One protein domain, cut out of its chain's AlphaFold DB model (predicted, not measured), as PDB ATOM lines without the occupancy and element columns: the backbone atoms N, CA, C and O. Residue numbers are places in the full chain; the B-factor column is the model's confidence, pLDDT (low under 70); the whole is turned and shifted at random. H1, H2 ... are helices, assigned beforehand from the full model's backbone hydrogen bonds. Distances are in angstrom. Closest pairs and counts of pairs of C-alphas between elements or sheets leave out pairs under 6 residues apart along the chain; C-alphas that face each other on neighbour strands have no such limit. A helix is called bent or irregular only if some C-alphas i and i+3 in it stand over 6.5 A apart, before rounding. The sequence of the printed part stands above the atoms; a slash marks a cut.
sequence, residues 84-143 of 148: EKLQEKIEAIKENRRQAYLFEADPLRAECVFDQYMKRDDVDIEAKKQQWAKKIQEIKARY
ATOM      1  N   GLU A  84     106.155 132.597  68.970       95.81
ATOM      2  CA  GLU A  84     107.088 132.434  70.093       95.81
ATOM      3  C   GLU A  84     106.679 133.314  71.282       95.81
ATOM      4  O   GLU A  84     106.590 132.822  72.407       95.81
ATOM      5  N   LYS A  85     106.327 134.584  71.032       94.50
ATOM      6  CA  LYS A  85     105.811 135.495  72.070       94.50
ATOM      7  C   LYS A  85     104.536 134.947  72.723       94.50
ATOM      8  O   LYS A  85     104.371 135.029  73.942       94.50
ATOM      9  N   LEU A  86     103.616 134.389  71.934       94.44
ATOM     10  CA  LEU A  86     102.394 133.768  72.447       94.44
ATOM     11  C   LEU A  86     102.705 132.517  73.277       94.44
ATOM     12  O   LEU A  86     102.127 132.334  74.349       94.44
ATOM     13  N   GLN A  87     103.631 131.680  72.811       95.50
ATOM     14  CA  GLN A  87     104.038 130.471  73.515       95.50
ATOM     15  C   GLN A  87     104.641 130.798  74.888       95.50
ATOM     16  O   GLN A  87     104.254 130.182  75.878       95.50
ATOM     17  N   GLU A  88     105.515 131.803  74.978       95.06
ATOM     18  CA  GLU A  88     106.082 132.268  76.252       95.06
ATOM     19  C   GLU A  88     104.993 132.738  77.228       95.06
ATOM     20  O   GLU A  88     105.004 132.357  78.401       95.06
ATOM     21  N   LYS A  89     103.996 133.495  76.744       94.94
ATOM     22  CA  LYS A  89     102.840 133.910  77.560       94.94
ATOM     23  C   LYS A  89     102.058 132.705  78.083       94.94
ATOM     24  O   LYS A  89     101.695 132.667  79.258       94.94
ATOM     25  N   ILE A  90     101.802 131.716  77.226       96.81
ATOM     26  CA  ILE A  90     101.095 130.487  77.605       96.81
ATOM     27  C   ILE A  90     101.882 129.709  78.663       96.81
ATOM     28  O   ILE A  90     101.289 129.272  79.652       96.81
ATOM     29  N   GLU A  91     103.194 129.548  78.493       97.56
ATOM     30  CA  GLU A  91     104.035 128.845  79.466       97.56
ATOM     31  C   GLU A  91     104.097 129.580  80.809       97.56
ATOM     32  O   GLU A  91     103.940 128.945  81.852       97.56
ATOM     33  N   ALA A  92     104.184 130.913  80.812       97.56
ATOM     34  CA  ALA A  92     104.103 131.702  82.043       97.56
ATOM     35  C   ALA A  92     102.762 131.497  82.776       97.56
ATOM     36  O   ALA A  92     102.717 131.346  83.997       97.56
ATOM     37  N   ILE A  93     101.647 131.425  82.039       98.00
ATOM     38  CA  ILE A  93     100.324 131.143  82.618       98.00
ATOM     39  C   ILE A  93     100.256 129.719  83.179       98.00
ATOM     40  O   ILE A  93      99.706 129.514  84.264       98.00
ATOM     41  N   LYS A  94     100.815 128.728  82.475       98.25
ATOM     42  CA  LYS A  94     100.898 127.346  82.970       98.25
ATOM     43  C   LYS A  94     101.710 127.264  84.257       98.25
ATOM     44  O   LYS A  94     101.265 126.599  85.189       98.25
ATOM     45  N   GLU A  95     102.849 127.949  84.323       98.44
ATOM     46  CA  GLU A  95     103.685 128.034  85.521       98.44
ATOM     47  C   GLU A  95     102.900 128.614  86.701       98.44
ATOM     48  O   GLU A  95     102.781 127.971  87.744       98.44
ATOM     49  N   ASN A  96     102.273 129.776  86.505       98.31
ATOM     50  CA  ASN A  96     101.476 130.435  87.537       98.31
ATOM     51  C   ASN A  96     100.329 129.547  88.033       98.31
ATOM     52  O   ASN A  96     100.095 129.436  89.238       98.31
ATOM     53  N   ARG A  97      99.635 128.860  87.116       98.44
ATOM     54  CA  ARG A  97      98.606 127.879  87.481       98.44
ATOM     55  C   ARG A  97      99.190 126.712  88.264       98.44
ATOM     56  O   ARG A  97      98.581 126.310  89.247       98.44
ATOM     57  N   ARG A  98     100.342 126.170  87.858       98.44
ATOM     58  CA  ARG A  98     100.995 125.051  88.550       98.44
ATOM     59  C   ARG A  98     101.331 125.417  89.992       98.44
ATOM     60  O   ARG A  98     100.983 124.656  90.890       98.44
ATOM     61  N   GLN A  99     101.941 126.581  90.213       98.56
ATOM     62  CA  GLN A  99     102.244 127.066  91.561       98.56
ATOM     63  C   GLN A  99     100.962 127.261  92.380       98.56
ATOM     64  O   GLN A  99     100.858 126.772  93.501       98.56
ATOM     65  N   ALA A 100      99.941 127.901  91.808       98.56
ATOM     66  CA  ALA A 100      98.677 128.107  92.507       98.56
ATOM     67  C   ALA A 100      97.960 126.788  92.843       98.56
ATOM     68  O   ALA A 100      97.391 126.662  93.924       98.56
ATOM     69  N   TYR A 101      98.002 125.781  91.965       98.44
ATOM     70  CA  TYR A 101      97.454 124.463  92.284       98.44
ATOM     71  C   TYR A 101      98.185 123.823  93.459       98.44
ATOM     72  O   TYR A 101      97.515 123.411  94.405       98.44
ATOM     73  N   LEU A 102      99.520 123.833  93.436       98.31
ATOM     74  CA  LEU A 102     100.357 123.265  94.490       98.31
ATOM     75  C   LEU A 102     100.022 123.841  95.875       98.31
ATOM     76  O   LEU A 102      99.939 123.096  96.847       98.31
ATOM     77  N   PHE A 103      99.817 125.158  95.964       98.12
ATOM     78  CA  PHE A 103      99.602 125.838  97.244       98.12
ATOM     79  C   PHE A 103      98.133 125.977  97.657       98.12
ATOM     80  O   PHE A 103      97.843 125.994  98.850       98.12
ATOM     81  N   GLU A 104      97.196 126.095  96.712       98.00
ATOM     82  CA  GLU A 104      95.800 126.432  97.027       98.00
ATOM     83  C   GLU A 104      94.819 125.272  96.801       98.00
ATOM     84  O   GLU A 104      93.850 125.143  97.549       98.00
ATOM     85  N   ALA A 105      95.018 124.447  95.767       97.94
ATOM     86  CA  ALA A 105      94.038 123.433  95.361       97.94
ATOM     87  C   ALA A 105      94.423 122.015  95.804       97.94
ATOM     88  O   ALA A 105      93.567 121.266  96.275       97.94
ATOM     89  N   ASP A 106      95.694 121.645  95.672       98.00
ATOM     90  CA  ASP A 106      96.184 120.308  95.998       98.00
ATOM     91  C   ASP A 106      96.026 119.948  97.484       98.00
ATOM     92  O   ASP A 106      95.605 118.820  97.746       98.00
ATOM     93  N   PRO A 107      96.219 120.864  98.459       98.38
ATOM     94  CA  PRO A 107      95.914 120.571  99.859       98.38
ATOM     95  C   PRO A 107      94.444 120.191 100.077       98.38
ATOM     96  O   PRO A 107      94.152 119.223 100.771       98.38
ATOM     97  N   LEU A 108      93.505 120.882  99.417       97.62
ATOM     98  CA  LEU A 108      92.070 120.571  99.517       97.62
ATOM     99  C   LEU A 108      91.758 119.179  98.959       97.62
ATOM    100  O   LEU A 108      90.959 118.433  99.528       97.62
ATOM    101  N   ARG A 109      92.404 118.822  97.845       97.38
ATOM    102  CA  ARG A 109      92.285 117.488  97.254       97.38
ATOM    103  C   ARG A 109      92.873 116.423  98.176       97.38
ATOM    104  O   ARG A 109      92.240 115.388  98.358       97.38
ATOM    105  N   ALA A 110      94.061 116.661  98.728       97.56
ATOM    106  CA  ALA A 110      94.747 115.726  99.613       97.56
ATOM    107  C   ALA A 110      93.909 115.424 100.862       97.56
ATOM    108  O   ALA A 110      93.663 114.255 101.152       97.56
ATOM    109  N   GLU A 111      93.381 116.459 101.521       95.50
ATOM    110  CA  GLU A 111      92.472 116.322 102.666       95.50
ATOM    111  C   GLU A 111      91.205 115.535 102.302       95.50
ATOM    112  O   GLU A 111      90.810 114.608 103.007       95.50
ATOM    113  N   CYS A 112      90.585 115.839 101.155       95.00
ATOM    114  CA  CYS A 112      89.401 115.114 100.686       95.00
ATOM    115  C   CYS A 112      89.684 113.621 100.434       95.00
ATOM    116  O   CYS A 112      88.858 112.771 100.770       95.00
ATOM    117  N   VAL A 113      90.832 113.293  99.830       95.56
ATOM    118  CA  VAL A 113      91.249 111.904  99.577       95.56
ATOM    119  C   VAL A 113      91.533 111.178 100.888       95.56
ATOM    120  O   VAL A 113      91.145 110.019 101.037       95.56
ATOM    121  N   PHE A 114      92.174 111.854 101.843       95.75
ATOM    122  CA  PHE A 114      92.459 111.296 103.158       95.75
ATOM    123  C   PHE A 114      91.173 110.948 103.917       95.75
ATOM    124  O   PHE A 114      91.020 109.808 104.351       95.75
ATOM    125  N   ASP A 115      90.206 111.866 104.006       94.25
ATOM    126  CA  ASP A 115      88.934 111.590 104.689       94.25
ATOM    127  C   ASP A 115      88.140 110.462 104.017       94.25
ATOM    128  O   ASP A 115      87.551 109.619 104.700       94.25
ATOM    129  N   GLN A 116      88.160 110.404 102.680       92.69
ATOM    130  CA  GLN A 116      87.526 109.319 101.932       92.69
ATOM    131  C   GLN A 116      88.185 107.965 102.238       92.69
ATOM    132  O   GLN A 116      87.488 106.964 102.414       92.69
ATOM    133  N   TYR A 117      89.518 107.925 102.321       95.06
ATOM    134  CA  TYR A 117      90.267 106.725 102.698       95.06
ATOM    135  C   TYR A 117      89.969 106.290 104.139       95.06
ATOM    136  O   TYR A 117      89.770 105.103 104.396       95.06
ATOM    137  N   MET A 118      89.868 107.253 105.058       95.12
ATOM    138  CA  MET A 118      89.535 107.022 106.464       95.12
ATOM    139  C   MET A 118      88.066 106.634 106.693       95.12
ATOM    140  O   MET A 118      87.717 106.274 107.815       95.12
ATOM    141  N   LYS A 119      87.218 106.670 105.650       89.94
ATOM    142  CA  LYS A 119      85.778 106.358 105.706       89.94
ATOM    143  C   LYS A 119      85.064 107.120 106.824       89.94
ATOM    144  O   LYS A 119      84.335 106.543 107.625       89.94
ATOM    145  N   ARG A 120      85.331 108.421 106.904       83.44
ATOM    146  CA  ARG A 120      84.691 109.299 107.880       83.44
ATOM    147  C   ARG A 120      83.241 109.565 107.500       83.44
ATOM    148  O   ARG A 120      82.980 110.230 106.503       83.44
ATOM    149  N   ASP A 121      82.318 109.085 108.326       85.81
ATOM    150  CA  ASP A 121      80.876 109.299 108.140       85.81
ATOM    151  C   ASP A 121      80.421 110.697 108.606       85.81
ATOM    152  O   ASP A 121      79.315 111.134 108.296       85.81
ATOM    153  N   ASP A 122      81.273 111.420 109.339       91.06
ATOM    154  CA  ASP A 122      81.018 112.769 109.854       91.06
ATOM    155  C   ASP A 122      81.419 113.892 108.879       91.06
ATOM    156  O   ASP A 122      81.263 115.073 109.192       91.06
ATOM    157  N   VAL A 123      81.938 113.543 107.697       90.38
ATOM    158  CA  VAL A 123      82.438 114.496 106.700       90.38
ATOM    159  C   VAL A 123      81.659 114.376 105.396       90.38
ATOM    160  O   VAL A 123      81.591 113.314 104.781       90.38
ATOM    161  N   ASP A 124      81.149 115.506 104.907       95.06
ATOM    162  CA  ASP A 124      80.583 115.593 103.561       95.06
ATOM    163  C   ASP A 124      81.705 115.646 102.508       95.06
ATOM    164  O   ASP A 124      82.273 116.697 102.189       95.06
ATOM    165  N   ILE A 125      82.043 114.471 101.972       93.81
ATOM    166  CA  ILE A 125      83.050 114.306 100.915       93.81
ATOM    167  C   ILE A 125      82.661 115.064  99.639       93.81
ATOM    168  O   ILE A 125      83.536 115.573  98.934       93.81
ATOM    169  N   GLU A 126      81.369 115.163  99.323       94.38
ATOM    170  CA  GLU A 126      80.920 115.828  98.102       94.38
ATOM    171  C   GLU A 126      81.078 117.347  98.215       94.38
ATOM    172  O   GLU A 126      81.614 117.980  97.303       94.38
ATOM    173  N   ALA A 127      80.751 117.928  99.371       95.88
ATOM    174  CA  ALA A 127      81.029 119.336  99.649       95.88
ATOM    175  C   ALA A 127      82.532 119.664  99.539       95.88
ATOM    176  O   ALA A 127      82.906 120.688  98.958       95.88
ATOM    177  N   LYS A 128      83.419 118.778 100.018       96.31
ATOM    178  CA  LYS A 128      84.877 118.959  99.879       96.31
ATOM    179  C   LYS A 128      85.351 118.898  98.426       96.31
ATOM    180  O   LYS A 128      86.169 119.726  98.013       96.31
ATOM    181  N   LYS A 129      84.807 117.988  97.612       96.19
ATOM    182  CA  LYS A 129      85.078 117.959  96.162       96.19
ATOM    183  C   LYS A 129      84.632 119.246  95.479       96.19
ATOM    184  O   LYS A 129      85.377 119.785  94.659       96.19
ATOM    185  N   GLN A 130      83.459 119.766  95.836       97.69
ATOM    186  CA  GLN A 130      82.964 121.039  95.310       97.69
ATOM    187  C   GLN A 130      83.866 122.208  95.715       97.69
ATOM    188  O   GLN A 130      84.162 123.067  94.883       97.69
ATOM    189  N   GLN A 131      84.369 122.221  96.951       97.25
ATOM    190  CA  GLN A 131      85.325 123.228  97.413       97.25
ATOM    191  C   GLN A 131      86.628 123.193  96.597       97.25
ATOM    192  O   GLN A 131      87.095 124.241  96.140       97.25
ATOM    193  N   TRP A 132      87.189 122.004  96.359       97.94
ATOM    194  CA  TRP A 132      88.369 121.833  95.504       97.94
ATOM    195  C   TRP A 132      88.103 122.285  94.059       97.94
ATOM    196  O   TRP A 132      88.868 123.078  93.502       97.94
ATOM    197  N   ALA A 133      86.985 121.856  93.467       98.00
ATOM    198  CA  ALA A 133      86.599 122.238  92.112       98.00
ATOM    199  C   ALA A 133      86.415 123.758  91.975       98.00
ATOM    200  O   ALA A 133      86.908 124.355  91.016       98.00
ATOM    201  N   LYS A 134      85.774 124.402  92.957       98.44
ATOM    202  CA  LYS A 134      85.626 125.860  93.012       98.44
ATOM    203  C   LYS A 134      86.988 126.549  93.043       98.44
ATOM    204  O   LYS A 134      87.206 127.483  92.275       98.44
ATOM    205  N   LYS A 135      87.930 126.056  93.854       98.25
ATOM    206  CA  LYS A 135      89.282 126.623  93.917       98.25
ATOM    207  C   LYS A 135      90.017 126.517  92.581       98.25
ATOM    208  O   LYS A 135      90.639 127.484  92.148       98.25
ATOM    209  N   ILE A 136      89.893 125.388  91.879       98.50
ATOM    210  CA  ILE A 136      90.438 125.245  90.520       98.50
ATOM    211  C   ILE A 136      89.854 126.303  89.577       98.50
ATOM    212  O   ILE A 136      90.598 126.896  88.796       98.50
ATOM    213  N   GLN A 137      88.542 126.550  89.627       98.50
ATOM    214  CA  GLN A 137      87.909 127.567  88.780       98.50
ATOM    215  C   GLN A 137      88.408 128.976  89.110       98.50
ATOM    216  O   GLN A 137      88.725 129.734  88.196       98.50
ATOM    217  N   GLU A 138      88.567 129.307  90.393       98.50
ATOM    218  CA  GLU A 138      89.151 130.582  90.827       98.50
ATOM    219  C   GLU A 138      90.579 130.769  90.287       98.50
ATOM    220  O   GLU A 138      90.900 131.831  89.756       98.50
ATOM    221  N   ILE A 139      91.425 129.733  90.350       98.44
ATOM    222  CA  ILE A 139      92.796 129.773  89.810       98.44
ATOM    223  C   ILE A 139      92.781 129.965  88.289       98.44
ATOM    224  O   ILE A 139      93.541 130.771  87.751       98.44
ATOM    225  N   LYS A 140      91.903 129.251  87.576       98.12
ATOM    226  CA  LYS A 140      91.774 129.381  86.118       98.12
ATOM    227  C   LYS A 140      91.296 130.767  85.700       98.12
ATOM    228  O   LYS A 140      91.801 131.281  84.704       98.12
ATOM    229  N   ALA A 141      90.367 131.353  86.453       98.00
ATOM    230  CA  ALA A 141      89.879 132.709  86.237       98.00
ATOM    231  C   ALA A 141      90.957 133.762  86.538       98.00
ATOM    232  O   ALA A 141      91.049 134.755  85.823       98.00
ATOM    233  N   ARG A 142      91.803 133.529  87.553       97.94
ATOM    234  CA  ARG A 142      92.927 134.414  87.904       97.94
ATOM    235  C   ARG A 142      94.036 134.407  86.847       97.94
ATOM    236  O   ARG A 142      94.649 135.439  86.602       97.94
ATOM    237  N   TYR A 143      94.278 133.260  86.213       97.44
ATOM    238  CA  TYR A 143      95.298 133.092  85.175       97.44
ATOM    239  C   TYR A 143      94.668 132.571  83.876       97.44
ATOM    240  O   TYR A 143      94.804 131.382  83.571       97.44
TER     241      TYR A 143
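This is residues 84 to 143 of the 148 residues of an uncharacterized protein of Endozoicomonas sp. SM1973 (UniProt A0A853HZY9). This is a long helical hairpin with unequal legs: the bent helix H1 makes the longer one, and H2 folds back beside it, leaving residues 84 to 89 sticking out. The printed part has 60 residues, with H1 then H2, no named strand, and is all helix. It is a loose rod, radius of gyration of the C-alphas 14.8 A, spanning 51 by 16 by 13 A.

Start at H1, residues 84 to 117, assigned as one helix by its hydrogen bonds but bent: C-alphas 103 and 106 are 6.6 A apart. Its arms, H1a, residues 84 to 103, and H1b, residues 106 to 117, stand at a steep tilt of 45 degrees. H2, residues 125 to 142, forms a hairpin with H1b, opposite ways at a shallow tilt of 14 degrees; their closest C-alphas, Leu 108 and Trp 132, are 5.6 A apart. H1a touches H2 with residues 97 to 101 alone, closest C-alphas Arg 97 and Ile 139 at 6.5 A. In H1a, H1b and H2 every O i to N i+4 pair is within hydrogen-bond range.

Find C-alpha 84 at (107.088, 132.434, 70.093); from there H1a runs 28.9 A and H1b, from residue 106, 16.3 A. H2 runs 25.9 A to C-alpha 142 at (92.927, 134.414, 87.904).

Look at Glu 84 and Asp 121, the farthest C-alphas, 51.7 A apart. The link H1 to H2 is short, there is no cut, and no printed residue is under 70 in pLDDT.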